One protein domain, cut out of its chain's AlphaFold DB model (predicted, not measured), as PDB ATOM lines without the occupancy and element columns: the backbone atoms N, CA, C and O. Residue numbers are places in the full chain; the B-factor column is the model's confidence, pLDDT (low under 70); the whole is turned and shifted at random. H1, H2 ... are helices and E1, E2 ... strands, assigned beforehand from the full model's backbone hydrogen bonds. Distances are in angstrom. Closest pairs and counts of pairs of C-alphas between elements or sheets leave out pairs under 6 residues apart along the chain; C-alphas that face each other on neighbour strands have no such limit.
ATOM      1  N   THR A 344      18.291 -46.080   2.712       86.56
ATOM      2  CA  THR A 344      19.508 -45.275   2.880       86.56
ATOM      3  C   THR A 344      19.535 -44.092   1.918       86.56
ATOM      4  O   THR A 344      19.865 -42.979   2.324       86.56
ATOM      5  N   GLU A 345      19.160 -44.313   0.662       84.69
ATOM      6  CA  GLU A 345      19.172 -43.272  -0.360       84.69
ATOM      7  C   GLU A 345      18.035 -42.259  -0.158       84.69
ATOM      8  O   GLU A 345      18.289 -41.055  -0.235       84.69
ATOM      9  N   LYS A 346      16.832 -42.707   0.238       87.44
ATOM     10  CA  LYS A 346      15.726 -41.799   0.608       87.44
ATOM     11  C   LYS A 346      16.125 -40.851   1.749       87.44
ATOM     12  O   LYS A 346      15.871 -39.650   1.680       87.44
ATOM     13  N   ALA A 347      16.801 -41.363   2.782       88.19
ATOM     14  CA  ALA A 347      17.260 -40.549   3.913       88.19
ATOM     15  C   ALA A 347      18.301 -39.491   3.497       88.19
ATOM     16  O   ALA A 347      18.228 -38.344   3.940       88.19
ATOM     17  N   ARG A 348      19.240 -39.861   2.617       92.06
ATOM     18  CA  ARG A 348      20.260 -38.946   2.085       92.06
ATOM     19  C   ARG A 348      19.640 -37.816   1.258       92.06
ATOM     20  O   ARG A 348      20.054 -36.667   1.386       92.06
ATOM     21  N   GLN A 349      18.661 -38.135   0.413       91.38
ATOM     22  CA  GLN A 349      17.952 -37.156  -0.417       91.38
ATOM     23  C   GLN A 349      17.170 -36.147   0.440       91.38
ATOM     24  O   GLN A 349      17.291 -34.941   0.227       91.38
ATOM     25  N   ALA A 350      16.461 -36.618   1.471       88.44
ATOM     26  CA  ALA A 350      15.698 -35.760   2.379       88.44
ATOM     27  C   ALA A 350      16.566 -34.716   3.112       88.44
ATOM     28  O   ALA A 350      16.155 -33.565   3.261       88.44
ATOM     29  N   GLU A 351      17.781 -35.082   3.535       93.31
ATOM     30  CA  GLU A 351      18.721 -34.150   4.177       93.31
ATOM     31  C   GLU A 351      19.153 -33.015   3.227       93.31
ATOM     32  O   GLU A 351      19.263 -31.854   3.634       93.31
ATOM     33  N   ILE A 352      19.338 -33.329   1.940       90.19
ATOM     34  CA  ILE A 352      19.701 -32.349   0.908       90.19
ATOM     35  C   ILE A 352      18.552 -31.363   0.688       90.19
ATOM     36  O   ILE A 352      18.763 -30.150   0.769       90.19
ATOM     37  N   TYR A 353      17.337 -31.872   0.471       91.62
ATOM     38  CA  TYR A 353      16.165 -31.043   0.176       91.62
ATOM     39  C   TYR A 353      15.785 -30.124   1.347       91.62
ATOM     40  O   TYR A 353      15.340 -29.000   1.128       91.62
ATOM     41  N   ALA A 354      16.033 -30.550   2.591       90.62
ATOM     42  CA  ALA A 354      15.812 -29.728   3.783       90.62
ATOM     43  C   ALA A 354      16.824 -28.575   3.945       90.62
ATOM     44  O   ALA A 354      16.560 -27.621   4.679       90.62
ATOM     45  N   THR A 355      17.987 -28.661   3.293       95.06
ATOM     46  CA  THR A 355      19.082 -27.694   3.461       95.06
ATOM     47  C   THR A 355      18.991 -26.534   2.471       95.06
ATOM     48  O   THR A 355      19.260 -25.387   2.835       95.06
ATOM     49  N   ILE A 356      18.630 -26.813   1.216       90.75
ATOM     50  CA  ILE A 356      18.565 -25.812   0.147       90.75
ATOM     51  C   ILE A 356      17.441 -26.156  -0.841       90.75
ATOM     52  O   ILE A 356      17.258 -27.337  -1.155       90.75
ATOM     53  N   PRO A 357      16.707 -25.160  -1.382       91.38
ATOM     54  CA  PRO A 357      15.792 -25.402  -2.492       91.38
ATOM     55  C   PRO A 357      16.530 -26.104  -3.635       91.38
ATOM     56  O   PRO A 357      17.500 -25.574  -4.177       91.38
ATOM     57  N   THR A 358      16.094 -27.318  -3.958       93.25
ATOM     58  CA  THR A 358      16.797 -28.209  -4.885       93.25
ATOM     59  C   THR A 358      15.893 -28.547  -6.063       93.25
ATOM     60  O   THR A 358      14.757 -28.975  -5.863       93.25
ATOM     61  N   VAL A 359      16.404 -28.371  -7.284       92.25
ATOM     62  CA  VAL A 359      15.797 -28.908  -8.510       92.25
ATOM     63  C   VAL A 359      16.364 -30.304  -8.724       92.25
ATOM     64  O   VAL A 359      17.583 -30.472  -8.771       92.25
ATOM     65  N   VAL A 360      15.495 -31.304  -8.817       91.75
ATOM     66  CA  VAL A 360      15.885 -32.705  -8.981       91.75
ATOM     67  C   VAL A 360      15.562 -33.146 -10.393       91.75
ATOM     68  O   VAL A 360      14.422 -33.029 -10.828       91.75
ATOM     69  N   ASP A 361      16.568 -33.661 -11.087       90.06
ATOM     70  CA  ASP A 361      16.448 -34.223 -12.425       90.06
ATOM     71  C   ASP A 361      16.636 -35.737 -12.366       90.06
ATOM     72  O   ASP A 361      17.628 -36.228 -11.820       90.06
ATOM     73  N   ILE A 362      15.672 -36.480 -12.897       86.75
ATOM     74  CA  ILE A 362      15.708 -37.939 -12.930       86.75
ATOM     75  C   ILE A 362      15.641 -38.391 -14.382       86.75
ATOM     76  O   ILE A 362      14.669 -38.119 -15.088       86.75
ATOM     77  N   LYS A 363      16.647 -39.161 -14.807       81.69
ATOM     78  CA  LYS A 363      16.583 -39.871 -16.081       81.69
ATOM     79  C   LYS A 363      15.635 -41.064 -15.956       81.69
ATOM     80  O   LYS A 363      15.959 -42.055 -15.298       81.69
ATOM     81  N   PHE A 364      14.475 -40.985 -16.590       75.56
ATOM     82  CA  PHE A 364      13.507 -42.069 -16.624       75.56
ATOM     83  C   PHE A 364      13.928 -43.119 -17.653       75.56
ATOM     84  O   PHE A 364      13.965 -42.863 -18.851       75.56
ATOM     85  N   ASN A 365      14.210 -44.327 -17.165       61.75
ATOM     86  CA  ASN A 365      14.306 -45.537 -17.992       61.75
ATOM     87  C   ASN A 365      13.083 -46.465 -17.784       61.75
ATOM     88  O   ASN A 365      12.957 -47.469 -18.473       61.75
ATOM     89  N   ARG A 366      12.227 -46.143 -16.799       74.31
ATOM     90  CA  ARG A 366      10.930 -46.751 -16.429       74.31
ATOM     91  C   ARG A 366      10.203 -45.814 -15.438       74.31
ATOM     92  O   ARG A 366      10.902 -44.971 -14.867       74.31
ATOM     93  N   PRO A 367       8.881 -45.939 -15.196       83.44
ATOM     94  CA  PRO A 367       8.161 -45.104 -14.225       83.44
ATOM     95  C   PRO A 367       8.738 -45.284 -12.809       83.44
ATOM     96  O   PRO A 367       8.713 -46.402 -12.290       83.44
ATOM     97  N   PRO A 368       9.306 -44.242 -12.178       86.00
ATOM     98  CA  PRO A 368       9.853 -44.367 -10.832       86.00
ATOM     99  C   PRO A 368       8.774 -44.138  -9.767       86.00
ATOM    100  O   PRO A 368       7.905 -43.286  -9.936       86.00
ATOM    101  N   ALA A 369       8.874 -44.833  -8.631       91.56
ATOM    102  CA  ALA A 369       8.048 -44.559  -7.456       91.56
ATOM    103  C   ALA A 369       8.822 -43.660  -6.482       91.56
ATOM    104  O   ALA A 369       9.628 -44.145  -5.686       91.56
ATOM    105  N   VAL A 370       8.623 -42.341  -6.599       92.94
ATOM    106  CA  VAL A 370       9.424 -41.312  -5.895       92.94
ATOM    107  C   VAL A 370       8.580 -40.189  -5.259       92.94
ATOM    108  O   VAL A 370       8.861 -39.005  -5.485       92.94
ATOM    109  N   PRO A 371       7.543 -40.504  -4.456       93.25
ATOM    110  CA  PRO A 371       6.717 -39.479  -3.807       93.25
ATOM    111  C   PRO A 371       7.541 -38.553  -2.910       93.25
ATOM    112  O   PRO A 371       7.324 -37.345  -2.914       93.25
ATOM    113  N   GLU A 372       8.562 -39.086  -2.233       90.94
ATOM    114  CA  GLU A 372       9.446 -38.300  -1.375       90.94
ATOM    115  C   GLU A 372      10.188 -37.185  -2.125       90.94
ATOM    116  O   GLU A 372      10.406 -36.107  -1.572       90.94
ATOM    117  N   VAL A 373      10.556 -37.416  -3.390       91.94
ATOM    118  CA  VAL A 373      11.244 -36.413  -4.210       91.94
ATOM    119  C   VAL A 373      10.248 -35.357  -4.678       91.94
ATOM    120  O   VAL A 373      10.535 -34.168  -4.583       91.94
ATOM    121  N   ALA A 374       9.072 -35.783  -5.148       90.00
ATOM    122  CA  ALA A 374       8.023 -34.883  -5.619       90.00
ATOM    123  C   ALA A 374       7.508 -33.937  -4.517       90.00
ATOM    124  O   ALA A 374       7.159 -32.797  -4.811       90.00
ATOM    125  N   GLU A 375       7.475 -34.393  -3.260       89.56
ATOM    126  CA  GLU A 375       6.983 -33.612  -2.117       89.56
ATOM    127  C   GLU A 375       8.034 -32.670  -1.514       89.56
ATOM    128  O   GLU A 375       7.685 -31.594  -1.024       89.56
ATOM    129  N   ALA A 376       9.311 -33.065  -1.513       90.56
ATOM    130  CA  ALA A 376      10.365 -32.329  -0.813       90.56
ATOM    131  C   ALA A 376      11.236 -31.451  -1.727       90.56
ATOM    132  O   ALA A 376      11.820 -30.473  -1.250       90.56
ATOM    133  N   ALA A 377      11.360 -31.776  -3.017       92.88
ATOM    134  CA  ALA A 377      12.131 -30.970  -3.959       92.88
ATOM    135  C   ALA A 377      11.413 -29.652  -4.299       92.88
ATOM    136  O   ALA A 377      10.187 -29.570  -4.316       92.88
ATOM    137  N   ALA A 378      12.182 -28.613  -4.639       91.62
ATOM    138  CA  ALA A 378      11.616 -27.348  -5.115       91.62
ATOM    139  C   ALA A 378      11.029 -27.481  -6.534       91.62
ATOM    140  O   ALA A 378      10.073 -26.789  -6.877       91.62
ATOM    141  N   ALA A 379      11.610 -28.368  -7.349       90.25
ATOM    142  CA  ALA A 379      11.065 -28.816  -8.625       90.25
ATOM    143  C   ALA A 379      11.581 -30.227  -8.942       90.25
ATOM    144  O   ALA A 379      12.742 -30.537  -8.662       90.25
ATOM    145  N   LEU A 380      10.734 -31.054  -9.553       92.50
ATOM    146  CA  LEU A 380      11.086 -32.375 -10.071       92.50
ATOM    147  C   LEU A 380      10.969 -32.365 -11.598       92.50
ATOM    148  O   LEU A 380       9.915 -32.053 -12.148       92.50
ATOM    149  N   MET A 381      12.061 -32.717 -12.264       90.25
ATOM    150  CA  MET A 381      12.193 -32.824 -13.710       90.25
ATOM    151  C   MET A 381      12.450 -34.290 -14.071       90.25
ATOM    152  O   MET A 381      13.307 -34.944 -13.478       90.25
ATOM    153  N   GLY A 382      11.698 -34.808 -15.037       87.12
ATOM    154  CA  GLY A 382      11.969 -36.101 -15.658       87.12
ATOM    155  C   GLY A 382      12.583 -35.892 -17.037       87.12
ATOM    156  O   GLY A 382      11.979 -35.211 -17.866       87.12
ATOM    157  N   ASN A 383      13.751 -36.476 -17.301       83.06
ATOM    158  CA  ASN A 383      14.367 -36.477 -18.629       83.06
ATOM    159  C   ASN A 383      14.540 -37.906 -19.153       83.06
ATOM    160  O   ASN A 383      14.556 -38.867 -18.395       83.06
ATOM    161  N   TYR A 384      14.707 -38.054 -20.462       75.88
ATOM    162  CA  TYR A 384      14.925 -39.353 -21.112       75.88
ATOM    163  C   TYR A 384      16.326 -39.426 -21.743       75.88
ATOM    164  O   TYR A 384      16.564 -40.150 -22.704       75.88
ATOM    165  N   GLY A 385      17.275 -38.666 -21.180       66.81
ATOM    166  CA  GLY A 385      18.604 -38.415 -21.729       66.81
ATOM    167  C   GLY A 385      18.698 -37.039 -22.387       66.81
ATOM    168  O   GLY A 385      18.524 -36.915 -23.594       66.81
ATOM    169  N   SER A 386      19.007 -36.008 -21.600       74.56
ATOM    170  CA  SER A 386      19.339 -34.660 -22.085       74.56
ATOM    171  C   SER A 386      20.809 -34.326 -21.830       74.56
ATOM    172  O   SER A 386      21.412 -34.820 -20.875       74.56
ATOM    173  N   SER A 387      21.399 -33.461 -22.659       77.25
ATOM    174  CA  SER A 387      22.675 -32.834 -22.303       77.25
ATOM    175  C   SER A 387      22.476 -31.894 -21.110       77.25
ATOM    176  O   SER A 387      21.382 -31.367 -20.896       77.25
ATOM    177  N   HIS A 388      23.540 -31.669 -20.337       79.81
ATOM    178  CA  HIS A 388      23.489 -30.735 -19.210       79.81
ATOM    179  C   HIS A 388      23.093 -29.322 -19.664       79.81
ATOM    180  O   HIS A 388      22.306 -28.678 -18.983       79.81
ATOM    181  N   ASP A 389      23.568 -28.877 -20.830       83.56
ATOM    182  CA  ASP A 389      23.258 -27.545 -21.361       83.56
ATOM    183  C   ASP A 389      21.766 -27.404 -21.692       83.56
ATOM    184  O   ASP A 389      21.122 -26.482 -21.209       83.56
ATOM    185  N   ALA A 390      21.171 -28.381 -22.392       77.75
ATOM    186  CA  ALA A 390      19.742 -28.354 -22.714       77.75
ATOM    187  C   ALA A 390      18.859 -28.421 -21.456       77.75
ATOM    188  O   ALA A 390      17.815 -27.777 -21.384       77.75
ATOM    189  N   PHE A 391      19.280 -29.191 -20.449       86.00
ATOM    190  CA  PHE A 391      18.599 -29.221 -19.158       86.00
ATOM    191  C   PHE A 391      18.644 -27.848 -18.469       86.00
ATOM    192  O   PHE A 391      17.611 -27.351 -18.022       86.00
ATOM    193  N   LEU A 392      19.818 -27.209 -18.412       89.00
ATOM    194  CA  LEU A 392      19.982 -25.898 -17.781       89.00
ATOM    195  C   LEU A 392      19.261 -24.786 -18.552       89.00
ATOM    196  O   LEU A 392      18.685 -23.905 -17.914       89.00
ATOM    197  N   ASP A 393      19.214 -24.853 -19.883       89.06
ATOM    198  CA  ASP A 393      18.458 -23.912 -20.715       89.06
ATOM    199  C   ASP A 393      16.964 -23.941 -20.369       89.06
ATOM    200  O   ASP A 393      16.344 -22.889 -20.214       89.06
ATOM    201  N   ILE A 394      16.401 -25.135 -20.151       88.06
ATOM    202  CA  ILE A 394      15.006 -25.317 -19.724       88.06
ATOM    203  C   ILE A 394      14.794 -24.844 -18.279       88.06
ATOM    204  O   ILE A 394      13.799 -24.180 -17.996       88.06
ATOM    205  N   VAL A 395      15.711 -25.170 -17.359       87.69
ATOM    206  CA  VAL A 395      15.606 -24.778 -15.938       87.69
ATOM    207  C   VAL A 395      15.673 -23.258 -15.763       87.69
ATOM    208  O   VAL A 395      14.937 -22.704 -14.947       87.69
ATOM    209  N   PHE A 396      16.541 -22.579 -16.516       86.69
ATOM    210  CA  PHE A 396      16.734 -21.131 -16.420       86.69
ATOM    211  C   PHE A 396      15.906 -20.321 -17.422       86.69
ATOM    212  O   PHE A 396      15.923 -19.090 -17.361       86.69
ATOM    213  N   GLY A 397      15.173 -20.977 -18.321       77.62
ATOM    214  CA  GLY A 397      14.373 -20.302 -19.339       77.62
ATOM    215  C   GLY A 397      15.208 -19.535 -20.367       77.62
ATOM    216  O   GLY A 397      14.766 -18.493 -20.861       77.62
ATOM    217  N   VAL A 398      16.428 -20.002 -20.650       80.88
ATOM    218  CA  VAL A 398      17.342 -19.374 -21.617       80.88
ATOM    219  C   VAL A 398      16.661 -19.353 -22.982       80.88
ATOM    220  O   VAL A 398      16.054 -20.338 -23.385       80.88
ATOM    221  N   ASP A 399      16.691 -18.212 -23.669       71.44
ATOM    222  CA  ASP A 399      16.093 -18.026 -25.000       71.44
ATOM    223  C   ASP A 399      14.611 -18.449 -25.123       71.44
ATOM    224  O   ASP A 399      14.110 -18.720 -26.214       71.44
ATOM    225  N   GLY A 400      13.879 -18.467 -24.002       63.91
ATOM    226  CA  GLY A 400      12.465 -18.844 -23.963       63.91
ATOM    227  C   GLY A 400      12.199 -20.353 -23.969       63.91
ATOM    228  O   GLY A 400      11.033 -20.746 -24.072       63.91
ATOM    229  N   TRP A 401      13.232 -21.192 -23.834       76.94
ATOM    230  CA  TRP A 401      13.077 -22.633 -23.642       76.94
ATOM    231  C   TRP A 401      12.302 -22.926 -22.350       76.94
ATOM    232  O   TRP A 401      12.525 -22.311 -21.313       76.94
ATOM    233  N   ALA A 402      11.341 -23.844 -22.416       76.19
ATOM    234  CA  ALA A 402      10.455 -24.180 -21.306       76.19
ATOM    235  C   ALA A 402      10.125 -25.679 -21.327       76.19
ATOM    236  O   ALA A 402      10.154 -26.285 -22.403       76.19
ATOM    237  N   PRO A 403       9.772 -26.291 -20.183       79.50
ATOM    238  CA  PRO A 403       9.392 -27.698 -20.164       79.50
ATOM    239  C   PRO A 403       8.109 -27.917 -20.993       79.50
ATOM    240  O   PRO A 403       7.044 -27.415 -20.646       79.50
ATOM    241  N   GLU A 404       8.210 -28.631 -22.126       76.00
ATOM    242  CA  GLU A 404       7.051 -29.038 -22.954       76.00
ATOM    243  C   GLU A 404       6.394 -30.347 -22.475       76.00
ATOM    244  O   GLU A 404       5.222 -30.598 -22.771       76.00
ATOM    245  N   GLY A 405       7.188 -31.221 -21.850       76.88
ATOM    246  CA  GLY A 405       6.929 -32.661 -21.777       76.88
ATOM    247  C   GLY A 405       5.720 -33.047 -20.927       76.88
ATOM    248  O   GLY A 405       5.459 -32.438 -19.892       76.88
ATOM    249  N   LYS A 406       5.004 -34.094 -21.356       80.12
ATOM    250  CA  LYS A 406       3.927 -34.758 -20.606       80.12
ATOM    251  C   LYS A 406       4.303 -36.223 -20.361       80.12
ATOM    252  O   LYS A 406       4.967 -36.822 -21.208       80.12
ATOM    253  N   LEU A 407       3.905 -36.795 -19.225       81.62
ATOM    254  CA  LEU A 407       4.184 -38.193 -18.893       81.62
ATOM    255  C   LEU A 407       3.441 -39.147 -19.845       81.62
ATOM    256  O   LEU A 407       2.225 -39.018 -19.990       81.62
ATOM    257  N   PRO A 408       4.125 -40.135 -20.451       71.94
ATOM    258  CA  PRO A 408       3.489 -41.179 -21.250       71.94
ATOM    259  C   PRO A 408       2.971 -42.353 -20.394       71.94
ATOM    260  O   PRO A 408       2.654 -43.404 -20.944       71.94
ATOM    261  N   PHE A 409       2.882 -42.193 -19.068       80.56
ATOM    262  CA  PHE A 409       2.425 -43.210 -18.114       80.56
ATOM    263  C   PHE A 409       1.927 -42.577 -16.807       80.56
ATOM    264  O   PHE A 409       2.308 -41.449 -16.486       80.56
ATOM    265  N   ASP A 410       1.149 -43.335 -16.034       87.88
ATOM    266  CA  ASP A 410       0.948 -43.052 -14.614       87.88
ATOM    267  C   ASP A 410       2.257 -43.307 -13.864       87.88
ATOM    268  O   ASP A 410       2.900 -44.349 -14.018       87.88
ATOM    269  N   MET A 411       2.687 -42.339 -13.061       91.12
ATOM    270  CA  MET A 411       3.838 -42.500 -12.187       91.12
ATOM    271  C   MET A 411       3.346 -43.099 -10.866       91.12
ATOM    272  O   MET A 411       2.599 -42.431 -10.148       91.12
ATOM    273  N   PRO A 412       3.717 -44.341 -10.522       92.25
ATOM    274  CA  PRO A 412       3.183 -44.997  -9.337       92.25
ATOM    275  C   PRO A 412       3.685 -44.318  -8.066       92.25
ATOM    276  O   PRO A 412       4.824 -43.857  -7.987       92.25
ATOM    277  N   ARG A 413       2.847 -44.278  -7.027       91.62
ATOM    278  CA  ARG A 413       3.245 -43.707  -5.732       91.62
ATOM    279  C   ARG A 413       4.139 -44.651  -4.919       91.62
ATOM    280  O   ARG A 413       4.879 -44.190  -4.059       91.62
ATOM    281  N   SER A 414       4.085 -45.962  -5.163       91.62
ATOM    282  CA  SER A 414       4.867 -46.972  -4.431       91.62
ATOM    283  C   SER A 414       4.971 -48.294  -5.197       91.62
ATOM    284  O   SER A 414       4.178 -48.541  -6.107       91.62
ATOM    285  N   MET A 415       5.881 -49.181  -4.780       88.31
ATOM    286  CA  MET A 415       5.913 -50.580  -5.228       88.31
ATOM    287  C   MET A 415       4.586 -51.296  -4.962       88.31
ATOM    288  O   MET A 415       4.151 -52.069  -5.801       88.31
ATOM    289  N   ALA A 416       3.911 -51.005  -3.847       89.56
ATOM    290  CA  ALA A 416       2.618 -51.612  -3.535       89.56
ATOM    291  C   ALA A 416       1.520 -51.193  -4.531       89.56
ATOM    292  O   ALA A 416       0.678 -52.008  -4.887       89.56
ATOM    293  N   ALA A 417       1.547 -49.942  -5.010       86.56
ATOM    294  CA  ALA A 417       0.636 -49.484  -6.061       86.56
ATOM    295  C   ALA A 417       0.920 -50.192  -7.395       86.56
ATOM    296  O   ALA A 417      -0.015 -50.549  -8.104       86.56
ATOM    297  N   VAL A 418       2.194 -50.457  -7.709       83.44
ATOM    298  CA  VAL A 418       2.576 -51.256  -8.887       83.44
ATOM    299  C   VAL A 418       2.119 -52.705  -8.750       83.44
ATOM    300  O   VAL A 418       1.531 -53.232  -9.679       83.44
ATOM    301  N   GLU A 419       2.338 -53.331  -7.594       87.12
ATOM    302  CA  GLU A 419       1.919 -54.716  -7.318       87.12
ATOM    303  C   GLU A 419       0.392 -54.892  -7.309       87.12
ATOM    304  O   GLU A 419      -0.105 -55.993  -7.533       87.12
ATOM    305  N   ALA A 420      -0.353 -53.822  -7.019       85.81
ATOM    306  CA  ALA A 420      -1.812 -53.804  -7.075       85.81
ATOM    307  C   ALA A 420      -2.366 -53.470  -8.472       85.81
ATOM    308  O   ALA A 420      -3.521 -53.802  -8.751       85.81
ATOM    309  N   SER A 421      -1.562 -52.822  -9.322       79.50
ATOM    310  CA  SER A 421      -1.898 -52.546 -10.723       79.50
ATOM    311  C   SER A 421      -1.880 -53.851 -11.512       79.50
ATOM    312  O   SER A 421      -1.080 -54.745 -11.240       79.50
TER     313      SER A 421
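This is residues 344 to 421 of the 885 residues of an uncharacterized protein of Verticillium longisporum (UniProt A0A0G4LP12). Two parallel strands, E1 and E2, lie side by side near the middle of a small flat domain, and the short helix H2, which joins them along the chain, packs on them with residues 373 to 376. The longer helix H1 runs side by side with H2, H3 and H4 lie toward opposite ends of the longest axis, and the long link of residues 397 to 414 runs from H3 to H4. The printed part has 78 residues, with four named helices and two named strands in the order H1, E1, H2, E2, H3, H4, and its class is mixed, helices and strands. It is only just loose, close to compact, with a radius of gyration of the C-alphas of 14.0 A, and the C-alphas span 43 by 32 by 17 A.

E1, residues 359 to 363, and E2, residues 379 to 383, are parallel neighbours, with 21 degrees between their directions. The C-alphas of Val 359 and Ala 379 face each other at 4.7 A, and those of Lys 363 and Asn 383 at 4.8 A. Across the pair, N 360 and O 379 are within hydrogen-bond range at 2.9 A, and so are N 381 and O 360 at 2.8 A. With H2, residues 371 to 376, the two strands make a strand-helix-strand unit, two parallel neighbour strands with a helix between them along the chain, and its crossover is right-handed. The closest C-alphas of H2 and E2 are those of Ala 374 and Leu 380, 6.0 A apart. The closest C-alphas of H2 and E1 are those of Val 373 and Val 360, 7.6 A apart. H1, residues 344 to 355, touches H2, with 7 pairs of C-alphas within 8 A, the closest being those of Tyr 353 and Ala 376 at 6.0 A. H1 and H2 run the same way at a shallow tilt of 22 degrees. H1 and E2 are apart. H3, residues 388 to 396, touches no helix, and it is apart from E1. H4, residues 415 to 420, touches no helix either, and it is apart from both strands. In H1, H2, H3 and H4 every O i to N i+4 pair is within hydrogen-bond range.

E1 is 13.3 A long from first to last C-alpha, from C-alpha 359 at (15.797, -28.908, -8.510) to C-alpha 363. E2 is 13.0 A long, from C-alpha 379 to C-alpha 383. H2, six residues, and H4, six residues, are each 8.6 A long. H1 has 12 residues, the most of any helix here; it begins at C-alpha 344 at (19.508, -45.275, 2.880) and is 17.6 A long. H3 has nine residues and is 12.1 A long. H4 ends at C-alpha 420 at (-1.812, -53.804, -7.075).

The two C-alphas farthest apart are those of Asp 399 and Ala 420, at 43.8 A. The C-alphas of Thr 344 and Ser 421, the first and last printed residues, are 26.4 A apart. The printed part has no cut. The links from H1 to E1, from H2 to E2 and from E2 to H3 are tight, and the one from E1 to H2, with 7 residues, is short. The link from H3 to H4 is long, with 18 residues, and its C-alphas lie 11 to 23 A from the mean of the C-alphas. The mean pLDDT of the printed part is 85.2, and residues 365, 385 and 400 are under 70.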